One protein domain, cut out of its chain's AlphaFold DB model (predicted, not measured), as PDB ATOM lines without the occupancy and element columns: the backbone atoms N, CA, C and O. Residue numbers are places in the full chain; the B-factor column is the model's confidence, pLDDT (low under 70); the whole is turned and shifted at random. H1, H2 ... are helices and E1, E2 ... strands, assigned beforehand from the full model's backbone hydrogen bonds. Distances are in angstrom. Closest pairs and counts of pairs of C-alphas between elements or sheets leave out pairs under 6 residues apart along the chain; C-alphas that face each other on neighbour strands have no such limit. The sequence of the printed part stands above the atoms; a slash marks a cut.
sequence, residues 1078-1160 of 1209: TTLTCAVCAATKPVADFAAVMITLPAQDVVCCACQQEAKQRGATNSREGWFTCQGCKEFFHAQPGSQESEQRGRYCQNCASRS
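This is residues 1078 to 1160 of the 1209 residues of the protein "ATP-dependent DNA helicase" of Symbiodinium microadriaticum (UniProt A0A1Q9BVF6). Two small strand hairpins, E1-E2 at one end of the model and E3-E4 near its middle, are joined through loops and two helices, of which H2 comes near E4. Short helices H3 and H4 lie toward the other end, and loops make up much of the body. The printed part has 83 residues, with four named strands and four named helices in the order E1 E2 H1 H2 E3 E4 H3 H4; under half of the residues are in these elements, class mixed. Both sheets are antiparallel. The whole is compact, with a radius of gyration of the C-alphas of 12.1 A and spans of 32 by 27 by 22 A.

E1, residues 1079 to 1081, and E2, residues 1088 to 1090, form an antiparallel hairpin at 146 degrees, with N 1080 and O 1089 2.9 A apart, within hydrogen-bond range. H1, residues 1096 to 1100, has its closest C-alpha to E1 at Ile 1099, 7.8 A from that of Leu 1080. H2, residues 1109 to 1117, is apart from H1. E3, residues 1127 to 1129, and E4, residues 1136 to 1138, form the second antiparallel hairpin at 153 degrees, with N 1137 and O 1128 2.8 A apart, within range. The closest C-alphas of H2 and E4 are those of Gln 1112 and Phe 1136, 7.1 A apart. H3, residues 1146 to 1149, and H4, residues 1157 to 1160, are close but not clearly touching, the closest C-alphas being those of Arg 1149 and Ala 1157, 7.9 A apart. Every O i to N i+4 pair is within range in H2; H1 has 0 of 1, with 1 of 2 O i to N i+3 pairs, and H3 and H4 are too short for an i+4 pair.

E1 begins at C-alpha 1079 (-37.592, 36.685, -20.676). H2 is 12.2 A long and H1 8.0 A; the strands E1, E2, E3 and E4 measure 7.0, 7.2, 7.3 and 7.3 A, H3 5.0 A and H4 6.0 A. H4 ends at C-alpha 1160 (-46.397, 10.995, -4.230).

The C-alphas farthest apart, of Thr 1078 and Glu 1147, are 33.9 A apart. The printed part has no cut and no long link. pLDDT is under 70 in residues 1119 to 1125, 1139 to 1151 and 1157 to 1160.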
ATOM      1  N   THR A1078     -40.808  35.890 -23.273       85.88
ATOM      2  CA  THR A1078     -39.515  36.058 -23.962       85.88
ATOM      3  C   THR A1078     -38.342  36.118 -22.983       85.88
ATOM      4  O   THR A1078     -37.236  35.690 -23.319       85.88
ATOM      5  N   THR A1079     -38.585  36.573 -21.751       89.50
ATOM      6  CA  THR A1079     -37.592  36.685 -20.676       89.50
ATOM      7  C   THR A1079     -38.100  36.100 -19.356       89.50
ATOM      8  O   THR A1079     -39.306  36.001 -19.118       89.50
ATOM      9  N   LEU A1080     -37.167  35.693 -18.492       88.19
ATOM     10  CA  LEU A1080     -37.415  35.226 -17.126       88.19
ATOM     11  C   LEU A1080     -36.370  35.819 -16.176       88.19
ATOM     12  O   LEU A1080     -35.229  36.054 -16.569       88.19
ATOM     13  N   THR A1081     -36.745  36.028 -14.916       90.19
ATOM     14  CA  THR A1081     -35.831  36.500 -13.866       90.19
ATOM     15  C   THR A1081     -35.349  35.322 -13.031       90.19
ATOM     16  O   THR A1081     -36.156  34.522 -12.561       90.19
ATOM     17  N   CYS A1082     -34.034  35.196 -12.867       90.44
ATOM     18  CA  CYS A1082     -33.428  34.147 -12.054       90.44
ATOM     19  C   CYS A1082     -33.552  34.476 -10.560       90.44
ATOM     20  O   CYS A1082     -33.111  35.534 -10.130       90.44
ATOM     21  N   ALA A1083     -34.065  33.550  -9.753       85.12
ATOM     22  CA  ALA A1083     -34.225  33.723  -8.310       85.12
ATOM     23  C   ALA A1083     -32.896  33.724  -7.527       85.12
ATOM     24  O   ALA A1083     -32.869  34.160  -6.383       85.12
ATOM     25  N   VAL A1084     -31.802  33.233  -8.126       85.31
ATOM     26  CA  VAL A1084     -30.479  33.155  -7.476       85.31
ATOM     27  C   VAL A1084     -29.646  34.404  -7.754       85.31
ATOM     28  O   VAL A1084     -29.136  35.020  -6.829       85.31
ATOM     29  N   CYS A1085     -29.511  34.798  -9.024       89.12
ATOM     30  CA  CYS A1085     -28.690  35.951  -9.409       89.12
ATOM     31  C   CYS A1085     -29.491  37.231  -9.676       89.12
ATOM     32  O   CYS A1085     -28.904  38.226 -10.085       89.12
ATOM     33  N   ALA A1086     -30.819  37.197  -9.518       87.69
ATOM     34  CA  ALA A1086     -31.755  38.298  -9.777       87.69
ATOM     35  C   ALA A1086     -31.751  38.877 -11.211       87.69
ATOM     36  O   ALA A1086     -32.551  39.756 -11.516       87.69
ATOM     37  N   ALA A1087     -30.909  38.376 -12.119       89.88
ATOM     38  CA  ALA A1087     -30.834  38.855 -13.494       89.88
ATOM     39  C   ALA A1087     -32.026  38.374 -14.339       89.88
ATOM     40  O   ALA A1087     -32.381  37.188 -14.328       89.88
ATOM     41  N   THR A1088     -32.601  39.286 -15.124       90.94
ATOM     42  CA  THR A1088     -33.575  38.973 -16.178       90.94
ATOM     43  C   THR A1088     -32.836  38.559 -17.447       90.94
ATOM     44  O   THR A1088     -32.021  39.313 -17.967       90.94
ATOM     45  N   LYS A1089     -33.107  37.350 -17.943       91.31
ATOM     46  CA  LYS A1089     -32.420  36.744 -19.092       91.31
ATOM     47  C   LYS A1089     -33.420  36.199 -20.120       91.31
ATOM     48  O   LYS A1089     -34.575  35.944 -19.757       91.31
ATOM     49  N   PRO A1090     -33.018  36.003 -21.390       90.12
ATOM     50  CA  PRO A1090     -33.841  35.320 -22.385       90.12
ATOM     51  C   PRO A1090     -34.258  33.923 -21.917       90.12
ATOM     52  O   PRO A1090     -33.495  33.228 -21.251       90.12
ATOM     53  N   VAL A1091     -35.454  33.468 -22.303       86.81
ATOM     54  CA  VAL A1091     -35.973  32.135 -21.925       86.81
ATOM     55  C   VAL A1091     -35.047  30.982 -22.342       86.81
ATOM     56  O   VAL A1091     -35.040  29.947 -21.680       86.81
ATOM     57  N   ALA A1092     -34.239  31.163 -23.392       87.19
ATOM     58  CA  ALA A1092     -33.241  30.188 -23.838       87.19
ATOM     59  C   ALA A1092     -32.175  29.864 -22.769       87.19
ATOM     60  O   ALA A1092     -31.642  28.756 -22.759       87.19
ATOM     61  N   ASP A1093     -31.928  30.781 -21.828       90.56
ATOM     62  CA  ASP A1093     -30.972  30.601 -20.729       90.56
ATOM     63  C   ASP A1093     -31.557  29.812 -19.544       90.56
ATOM     64  O   ASP A1093     -30.940  29.725 -18.478       90.56
ATOM     65  N   PHE A1094     -32.758  29.247 -19.698       90.38
ATOM     66  CA  PHE A1094     -33.458  28.469 -18.680       90.38
ATOM     67  C   PHE A1094     -33.888  27.108 -19.238       90.38
ATOM     68  O   PHE A1094     -34.314  26.981 -20.385       90.38
ATOM     69  N   ALA A1095     -33.858  26.069 -18.400       86.56
ATOM     70  CA  ALA A1095     -34.416  24.771 -18.772       86.56
ATOM     71  C   ALA A1095     -35.932  24.876 -19.037       86.56
ATOM     72  O   ALA A1095     -36.646  25.593 -18.336       86.56
ATOM     73  N   ALA A1096     -36.462  24.099 -19.990       84.75
ATOM     74  CA  ALA A1096     -37.860  24.205 -20.432       84.75
ATOM     75  C   ALA A1096     -38.895  24.098 -19.291       84.75
ATOM     76  O   ALA A1096     -39.936  24.758 -19.322       84.75
ATOM     77  N   VAL A1097     -38.596  23.310 -18.253       84.94
ATOM     78  CA  VAL A1097     -39.453  23.155 -17.067       84.94
ATOM     79  C   VAL A1097     -39.593  24.451 -16.252       84.94
ATOM     80  O   VAL A1097     -40.649  24.670 -15.651       84.94
ATOM     81  N   MET A1098     -38.588  25.336 -16.278       87.62
ATOM     82  CA  MET A1098     -38.543  26.575 -15.487       87.62
ATOM     83  C   MET A1098     -39.645  27.560 -15.879       87.62
ATOM     84  O   MET A1098     -40.200  28.220 -15.011       87.62
ATOM     85  N   ILE A1099     -40.067  27.567 -17.148       86.81
ATOM     86  CA  ILE A1099     -41.182  28.393 -17.654       86.81
ATOM     87  C   ILE A1099     -42.488  28.149 -16.876       86.81
ATOM     88  O   ILE A1099     -43.367  29.006 -16.810       86.81
ATOM     89  N   THR A1100     -42.647  26.952 -16.309       86.56
ATOM     90  CA  THR A1100     -43.884  26.539 -15.633       86.56
ATOM     91  C   THR A1100     -43.829  26.622 -14.112       86.56
ATOM     92  O   THR A1100     -44.843  26.343 -13.465       86.56
ATOM     93  N   LEU A1101     -42.677  26.986 -13.550       83.06
ATOM     94  CA  LEU A1101     -42.478  27.121 -12.112       83.06
ATOM     95  C   LEU A1101     -42.864  28.526 -11.611       83.06
ATOM     96  O   LEU A1101     -42.917  29.469 -12.402       83.06
ATOM     97  N   PRO A1102     -43.185  28.677 -10.312       77.75
ATOM     98  CA  PRO A1102     -43.377  29.995  -9.713       77.75
ATOM     99  C   PRO A1102     -42.082  30.811  -9.791       77.75
ATOM    100  O   PRO A1102     -41.003  30.235  -9.708       77.75
ATOM    101  N   ALA A1103     -42.187  32.141  -9.892       77.94
ATOM    102  CA  ALA A1103     -41.039  33.040 -10.084       77.94
ATOM    103  C   ALA A1103     -39.898  32.813  -9.071       77.94
ATOM    104  O   ALA A1103     -38.732  32.860  -9.442       77.94
ATOM    105  N   GLN A1104     -40.235  32.486  -7.822       74.69
ATOM    106  CA  GLN A1104     -39.276  32.187  -6.750       74.69
ATOM    107  C   GLN A1104     -38.442  30.905  -6.950       74.69
ATOM    108  O   GLN A1104     -37.393  30.762  -6.327       74.69
ATOM    109  N   ASP A1105     -38.886  29.992  -7.816       77.44
ATOM    110  CA  ASP A1105     -38.225  28.709  -8.100       77.44
ATOM    111  C   ASP A1105     -37.542  28.708  -9.486       77.44
ATOM    112  O   ASP A1105     -36.965  27.699  -9.902       77.44
ATOM    113  N   VAL A1106     -37.628  29.814 -10.236       86.50
ATOM    114  CA  VAL A1106     -37.048  29.944 -11.580       86.50
ATOM    115  C   VAL A1106     -35.558  30.242 -11.469       86.50
ATOM    116  O   VAL A1106     -35.157  31.252 -10.901       86.50
ATOM    117  N   VAL A1107     -34.714  29.391 -12.053       88.38
ATOM    118  CA  VAL A1107     -33.252  29.535 -11.989       88.38
ATOM    119  C   VAL A1107     -32.639  29.349 -13.374       88.38
ATOM    120  O   VAL A1107     -32.995  28.410 -14.083       88.38
ATOM    121  N   CYS A1108     -31.717  30.237 -13.760       91.12
ATOM    122  CA  CYS A1108     -31.023  30.151 -15.048       91.12
ATOM    123  C   CYS A1108     -29.980  29.022 -15.074       91.12
ATOM    124  O   CYS A1108     -29.399  28.672 -14.043       91.12
ATOM    125  N   CYS A1109     -29.686  28.513 -16.270       90.94
ATOM    126  CA  CYS A1109     -28.749  27.415 -16.504       90.94
ATOM    127  C   CYS A1109     -27.356  27.685 -15.915       90.94
ATOM    128  O   CYS A1109     -26.763  26.775 -15.342       90.94
ATOM    129  N   ALA A1110     -26.858  28.926 -15.987       89.75
ATOM    130  CA  ALA A1110     -25.552  29.302 -15.434       89.75
ATOM    131  C   ALA A1110     -25.478  29.072 -13.913       89.75
ATOM    132  O   ALA A1110     -24.579  28.386 -13.437       89.75
ATOM    133  N   CYS A1111     -26.476  29.545 -13.156       88.44
ATOM    134  CA  CYS A1111     -26.533  29.327 -11.705       88.44
ATOM    135  C   CYS A1111     -26.731  27.844 -11.353       88.44
ATOM    136  O   CYS A1111     -26.187  27.367 -10.362       88.44
ATOM    137  N   GLN A1112     -27.481  27.093 -12.169       87.50
ATOM    138  CA  GLN A1112     -27.613  25.644 -11.982       87.50
ATOM    139  C   GLN A1112     -26.280  24.911 -12.215       87.50
ATOM    140  O   GLN A1112     -25.998  23.934 -11.525       87.50
ATOM    141  N   GLN A1113     -25.477  25.339 -13.192       87.50
ATOM    142  CA  GLN A1113     -24.168  24.751 -13.493       87.50
ATOM    143  C   GLN A1113     -23.137  25.084 -12.414       87.50
ATOM    144  O   GLN A1113     -22.446  24.182 -11.950       87.50
ATOM    145  N   GLU A1114     -23.089  26.339 -11.968       85.94
ATOM    146  CA  GLU A1114     -22.211  26.790 -10.887       85.94
ATOM    147  C   GLU A1114     -22.480  26.012  -9.589       85.94
ATOM    148  O   GLU A1114     -21.556  25.504  -8.954       85.94
ATOM    149  N   ALA A1115     -23.755  25.815  -9.238       82.62
ATOM    150  CA  ALA A1115     -24.141  25.000  -8.089       82.62
ATOM    151  C   ALA A1115     -23.737  23.520  -8.247       82.62
ATOM    152  O   ALA A1115     -23.219  22.916  -7.308       82.62
ATOM    153  N   LYS A1116     -23.900  22.935  -9.445       82.12
ATOM    154  CA  LYS A1116     -23.449  21.558  -9.729       82.12
ATOM    155  C   LYS A1116     -21.931  21.404  -9.619       82.12
ATOM    156  O   LYS A1116     -21.472  20.392  -9.099       82.12
ATOM    157  N   GLN A1117     -21.162  22.389 -10.086       80.56
ATOM    158  CA  GLN A1117     -19.695  22.390 -10.010       80.56
ATOM    159  C   GLN A1117     -19.192  22.494  -8.567       80.56
ATOM    160  O   GLN A1117     -18.186  21.879  -8.229       80.56
ATOM    161  N   ARG A1118     -19.927  23.199  -7.699       75.38
ATOM    162  CA  ARG A1118     -19.655  23.275  -6.253       75.38
ATOM    163  C   ARG A1118     -20.044  22.010  -5.474       75.38
ATOM    164  O   ARG A1118     -19.852  21.967  -4.266       75.38
ATOM    165  N   GLY A1119     -20.591  20.986  -6.135       66.62
ATOM    166  CA  GLY A1119     -21.013  19.742  -5.483       66.62
ATOM    167  C   GLY A1119     -22.321  19.851  -4.688       66.62
ATOM    168  O   GLY A1119     -22.662  18.921  -3.951       66.62
ATOM    169  N   ALA A1120     -23.079  20.941  -4.859       63.78
ATOM    170  CA  ALA A1120     -24.305  21.206  -4.114       63.78
ATOM    171  C   ALA A1120     -25.397  20.186  -4.468       63.78
ATOM    172  O   ALA A1120     -26.076  20.279  -5.489       63.78
ATOM    173  N   THR A1121     -25.559  19.159  -3.638       59.91
ATOM    174  CA  THR A1121     -26.576  18.104  -3.820       59.91
ATOM    175  C   THR A1121     -27.412  17.863  -2.563       59.91
ATOM    176  O   THR A1121     -28.363  17.078  -2.597       59.91
ATOM    177  N   ASN A1122     -27.091  18.562  -1.468       57.19
ATOM    178  CA  ASN A1122     -27.758  18.443  -0.178       57.19
ATOM    179  C   ASN A1122     -28.871  19.485  -0.016       57.19
ATOM    180  O   ASN A1122     -28.671  20.673  -0.264       57.19
ATOM    181  N   SER A1123     -30.010  19.062   0.548       56.69
ATOM    182  CA  SER A1123     -31.124  19.957   0.912       56.69
ATOM    183  C   SER A1123     -30.713  21.084   1.871       56.69
ATOM    184  O   SER A1123     -31.392  22.104   1.929       56.69
ATOM    185  N   ARG A1124     -29.589  20.920   2.587       53.97
ATOM    186  CA  ARG A1124     -28.990  21.915   3.493       53.97
ATOM    187  C   ARG A1124     -28.424  23.147   2.779       53.97
ATOM    188  O   ARG A1124     -28.410  24.211   3.378       53.97
ATOM    189  N   GLU A1125     -28.006  23.018   1.520       60.84
ATOM    190  CA  GLU A1125     -27.533  24.142   0.693       60.84
ATOM    191  C   GLU A1125     -28.650  24.724  -0.186       60.84
ATOM    192  O   GLU A1125     -28.401  25.577  -1.033       60.84
ATOM    193  N   GLY A1126     -29.889  24.248  -0.012       71.88
ATOM    194  CA  GLY A1126     -31.025  24.708  -0.798       71.88
ATOM    195  C   GLY A1126     -31.032  24.191  -2.238       71.88
ATOM    196  O   GLY A1126     -31.598  24.846  -3.099       71.88
ATOM    197  N   TRP A1127     -30.446  23.029  -2.550       79.25
ATOM    198  CA  TRP A1127     -30.505  22.440  -3.900       79.25
ATOM    199  C   TRP A1127     -30.892  20.961  -3.879       79.25
ATOM    200  O   TRP A1127     -30.574  20.234  -2.939       79.25
ATOM    201  N   PHE A1128     -31.593  20.498  -4.921       81.50
ATOM    202  CA  PHE A1128     -31.973  19.091  -5.061       81.50
ATOM    203  C   PHE A1128     -32.242  18.670  -6.514       81.50
ATOM    204  O   PHE A1128     -32.647  19.466  -7.362       81.50
ATOM    205  N   THR A1129     -32.096  17.372  -6.795       82.88
ATOM    206  CA  THR A1129     -32.489  16.765  -8.079       82.88
ATOM    207  C   THR A1129     -33.859  16.106  -7.956       82.88
ATOM    208  O   THR A1129     -34.062  15.192  -7.155       82.88
ATOM    209  N   CYS A1130     -34.818  16.516  -8.788       77.31
ATOM    210  CA  CYS A1130     -36.166  15.952  -8.778       77.31
ATOM    211  C   CYS A1130     -36.162  14.485  -9.236       77.31
ATOM    212  O   CYS A1130     -35.793  14.164 -10.362       77.31
ATOM    213  N   GLN A1131     -36.685  13.570  -8.425       74.38
ATOM    214  CA  GLN A1131     -36.785  12.150  -8.765       74.38
ATOM    215  C   GLN A1131     -37.757  11.862  -9.917       74.38
ATOM    216  O   GLN A1131     -37.607  10.824 -10.567       74.38
ATOM    217  N   GLY A1132     -38.721  12.757 -10.168       71.88
ATOM    218  CA  GLY A1132     -39.719  12.640 -11.234       71.88
ATOM    219  C   GLY A1132     -39.192  13.053 -12.609       71.88
ATOM    220  O   GLY A1132     -39.156  12.230 -13.519       71.88
ATOM    221  N   CYS A1133     -38.785  14.316 -12.760       72.81
ATOM    222  CA  CYS A1133     -38.322  14.864 -14.039       72.81
ATOM    223  C   CYS A1133     -36.797  14.857 -14.215       72.81
ATOM    224  O   CYS A1133     -36.340  15.215 -15.290       72.81
ATOM    225  N   LYS A1134     -36.027  14.455 -13.191       76.69
ATOM    226  CA  LYS A1134     -34.548  14.396 -13.168       76.69
ATOM    227  C   LYS A1134     -33.818  15.736 -13.320       76.69
ATOM    228  O   LYS A1134     -32.594  15.755 -13.340       76.69
ATOM    229  N   GLU A1135     -34.558  16.838 -13.343       79.00
ATOM    230  CA  GLU A1135     -34.012  18.197 -13.382       79.00
ATOM    231  C   GLU A1135     -33.535  18.671 -12.001       79.00
ATOM    232  O   GLU A1135     -33.994  18.175 -10.966       79.00
ATOM    233  N   PHE A1136     -32.619  19.641 -12.005       83.75
ATOM    234  CA  PHE A1136     -31.949  20.190 -10.821       83.75
ATOM    235  C   PHE A1136     -32.579  21.526 -10.401       83.75
ATOM    236  O   PHE A1136     -32.689  22.432 -11.225       83.75
ATOM    237  N   PHE A1137     -33.005  21.660  -9.145       82.75
ATOM    238  CA  PHE A1137     -33.784  22.804  -8.653       82.75
ATOM    239  C   PHE A1137     -33.192  23.401  -7.379       82.75
ATOM    240  O   PHE A1137     -32.555  22.698  -6.594       82.75
ATOM    241  N   HIS A1138     -33.468  24.686  -7.167       81.19
ATOM    242  CA  HIS A1138     -33.201  25.393  -5.920       81.19
ATOM    243  C   HIS A1138     -34.425  25.296  -4.989       81.19
ATOM    244  O   HIS A1138     -35.568  25.328  -5.446       81.19
ATOM    245  N   ALA A1139     -34.190  25.155  -3.692       69.38
ATOM    246  CA  ALA A1139     -35.158  25.073  -2.613       69.38
ATOM    247  C   ALA A1139     -34.845  26.178  -1.599       69.38
ATOM    248  O   ALA A1139     -33.728  26.265  -1.097       69.38
ATOM    249  N   GLN A1140     -35.827  27.024  -1.288       61.12
ATOM    250  CA  GLN A1140     -35.608  28.148  -0.379       61.12
ATOM    251  C   GLN A1140     -35.402  27.714   1.088       61.12
ATOM    252  O   GLN A1140     -36.055  26.761   1.538       61.12
ATOM    253  N   PRO A1141     -34.568  28.437   1.864       51.75
ATOM    254  CA  PRO A1141     -34.445  28.235   3.306       51.75
ATOM    255  C   PRO A1141     -35.758  28.591   4.025       51.75
ATOM    256  O   PRO A1141     -36.356  29.625   3.749       51.75
ATOM    257  N   GLY A1142     -36.214  27.755   4.965       49.31
ATOM    258  CA  GLY A1142     -37.287  28.113   5.912       49.31
ATOM    259  C   GLY A1142     -38.722  27.674   5.576       49.31
ATOM    260  O   GLY A1142     -39.618  27.894   6.387       49.31
ATOM    261  N   SER A1143     -38.991  27.002   4.449       45.91
ATOM    262  CA  SER A1143     -40.325  26.411   4.229       45.91
ATOM    263  C   SER A1143     -40.464  25.076   4.981       45.91
ATOM    264  O   SER A1143     -39.714  24.153   4.671       45.91
ATOM    265  N   GLN A1144     -41.445  24.930   5.886       38.81
ATOM    266  CA  GLN A1144     -41.728  23.706   6.680       38.81
ATOM    267  C   GLN A1144     -41.918  22.405   5.859       38.81
ATOM    268  O   GLN A1144     -41.954  21.315   6.412       38.81
ATOM    269  N   GLU A1145     -42.023  22.489   4.531       44.72
ATOM    270  CA  GLU A1145     -42.083  21.339   3.617       44.72
ATOM    271  C   GLU A1145     -40.686  20.823   3.172       44.72
ATOM    272  O   GLU A1145     -40.604  19.928   2.327       44.72
ATOM    273  N   SER A1146     -39.579  21.377   3.687       43.44
ATOM    274  CA  SER A1146     -38.202  21.144   3.204       43.44
ATOM    275  C   SER A1146     -37.711  19.690   3.295       43.44
ATOM    276  O   SER A1146     -36.918  19.275   2.447       43.44
ATOM    277  N   GLU A1147     -38.207  18.877   4.232       45.72
ATOM    278  CA  GLU A1147     -37.748  17.485   4.386       45.72
ATOM    279  C   GLU A1147     -38.358  16.516   3.354       45.72
ATOM    280  O   GLU A1147     -37.688  15.581   2.909       45.72
ATOM    281  N   GLN A1148     -39.589  16.767   2.880       46.38
ATOM    282  CA  GLN A1148     -40.205  16.010   1.775       46.38
ATOM    283  C   GLN A1148     -39.943  16.641   0.392       46.38
ATOM    284  O   GLN A1148     -39.869  15.919  -0.612       46.38
ATOM    285  N   ARG A1149     -39.749  17.971   0.316       52.25
ATOM    286  CA  ARG A1149     -39.466  18.712  -0.935       52.25
ATOM    287  C   ARG A1149     -38.166  18.299  -1.621       52.25
ATOM    288  O   ARG A1149     -38.097  18.380  -2.843       52.25
ATOM    289  N   GLY A1150     -37.186  17.763  -0.888       55.75
ATOM    290  CA  GLY A1150     -35.893  17.343  -1.445       55.75
ATOM    291  C   GLY A1150     -35.949  16.233  -2.510       55.75
ATOM    292  O   GLY A1150     -34.912  15.874  -3.062       55.75
ATOM    293  N   ARG A1151     -37.127  15.661  -2.820       64.25
ATOM    294  CA  ARG A1151     -37.269  14.569  -3.805       64.25
ATOM    295  C   ARG A1151     -38.086  14.897  -5.053       64.25
ATOM    296  O   ARG A1151     -37.884  14.220  -6.055       64.25
ATOM    297  N   TYR A1152     -38.985  15.882  -5.068       72.06
ATOM    298  CA  TYR A1152     -39.834  16.158  -6.242       72.06
ATOM    299  C   TYR A1152     -40.088  17.658  -6.434       72.06
ATOM    300  O   TYR A1152     -40.424  18.354  -5.486       72.06
ATOM    301  N   CYS A1153     -39.996  18.154  -7.673       77.56
ATOM    302  CA  CYS A1153     -40.346  19.540  -8.007       77.56
ATOM    303  C   CYS A1153     -41.863  19.780  -7.936       77.56
ATOM    304  O   CYS A1153     -42.646  18.829  -8.024       77.56
ATOM    305  N   GLN A1154     -42.298  21.043  -7.870       75.06
ATOM    306  CA  GLN A1154     -43.720  21.399  -7.725       75.06
ATOM    307  C   GLN A1154     -44.633  20.830  -8.832       75.06
ATOM    308  O   GLN A1154     -45.805  20.544  -8.592       75.06
ATOM    309  N   ASN A1155     -44.101  20.590 -10.035       76.56
ATOM    310  CA  ASN A1155     -44.837  19.922 -11.112       76.56
ATOM    311  C   ASN A1155     -44.952  18.391 -10.931       76.56
ATOM    312  O   ASN A1155     -45.924  17.786 -11.390       76.56
ATOM    313  N   CYS A1156     -43.981  17.758 -10.259       73.19
ATOM    314  CA  CYS A1156     -43.889  16.304 -10.061       73.19
ATOM    315  C   CYS A1156     -44.394  15.817  -8.689       73.19
ATOM    316  O   CYS A1156     -44.709  14.633  -8.551       73.19
ATOM    317  N   ALA A1157     -44.490  16.702  -7.692       59.84
ATOM    318  CA  ALA A1157     -44.790  16.371  -6.297       59.84
ATOM    319  C   ALA A1157     -46.134  15.637  -6.099       59.84
ATOM    320  O   ALA A1157     -46.240  14.741  -5.262       59.84
ATOM    321  N   SER A1158     -47.142  15.904  -6.939       55.50
ATOM    322  CA  SER A1158     -48.477  15.295  -6.812       55.50
ATOM    323  C   SER A1158     -48.577  13.816  -7.210       55.50
ATOM    324  O   SER A1158     -49.647  13.226  -7.090       55.50
ATOM    325  N   ARG A1159     -47.493  13.173  -7.674       46.94
ATOM    326  CA  ARG A1159     -47.463  11.706  -7.857       46.94
ATOM    327  C   ARG A1159     -47.208  10.934  -6.563       46.94
ATOM    328  O   ARG A1159     -47.438   9.729  -6.541       46.94
ATOM    329  N   SER A1160     -46.751  11.612  -5.512       42.41
ATOM    330  CA  SER A1160     -46.397  10.995  -4.230       42.41
ATOM    331  C   SER A1160     -47.486  11.104  -3.158       42.41
ATOM    332  O   SER A1160     -47.208  10.884  -1.991       42.41
TER     333      SER A1160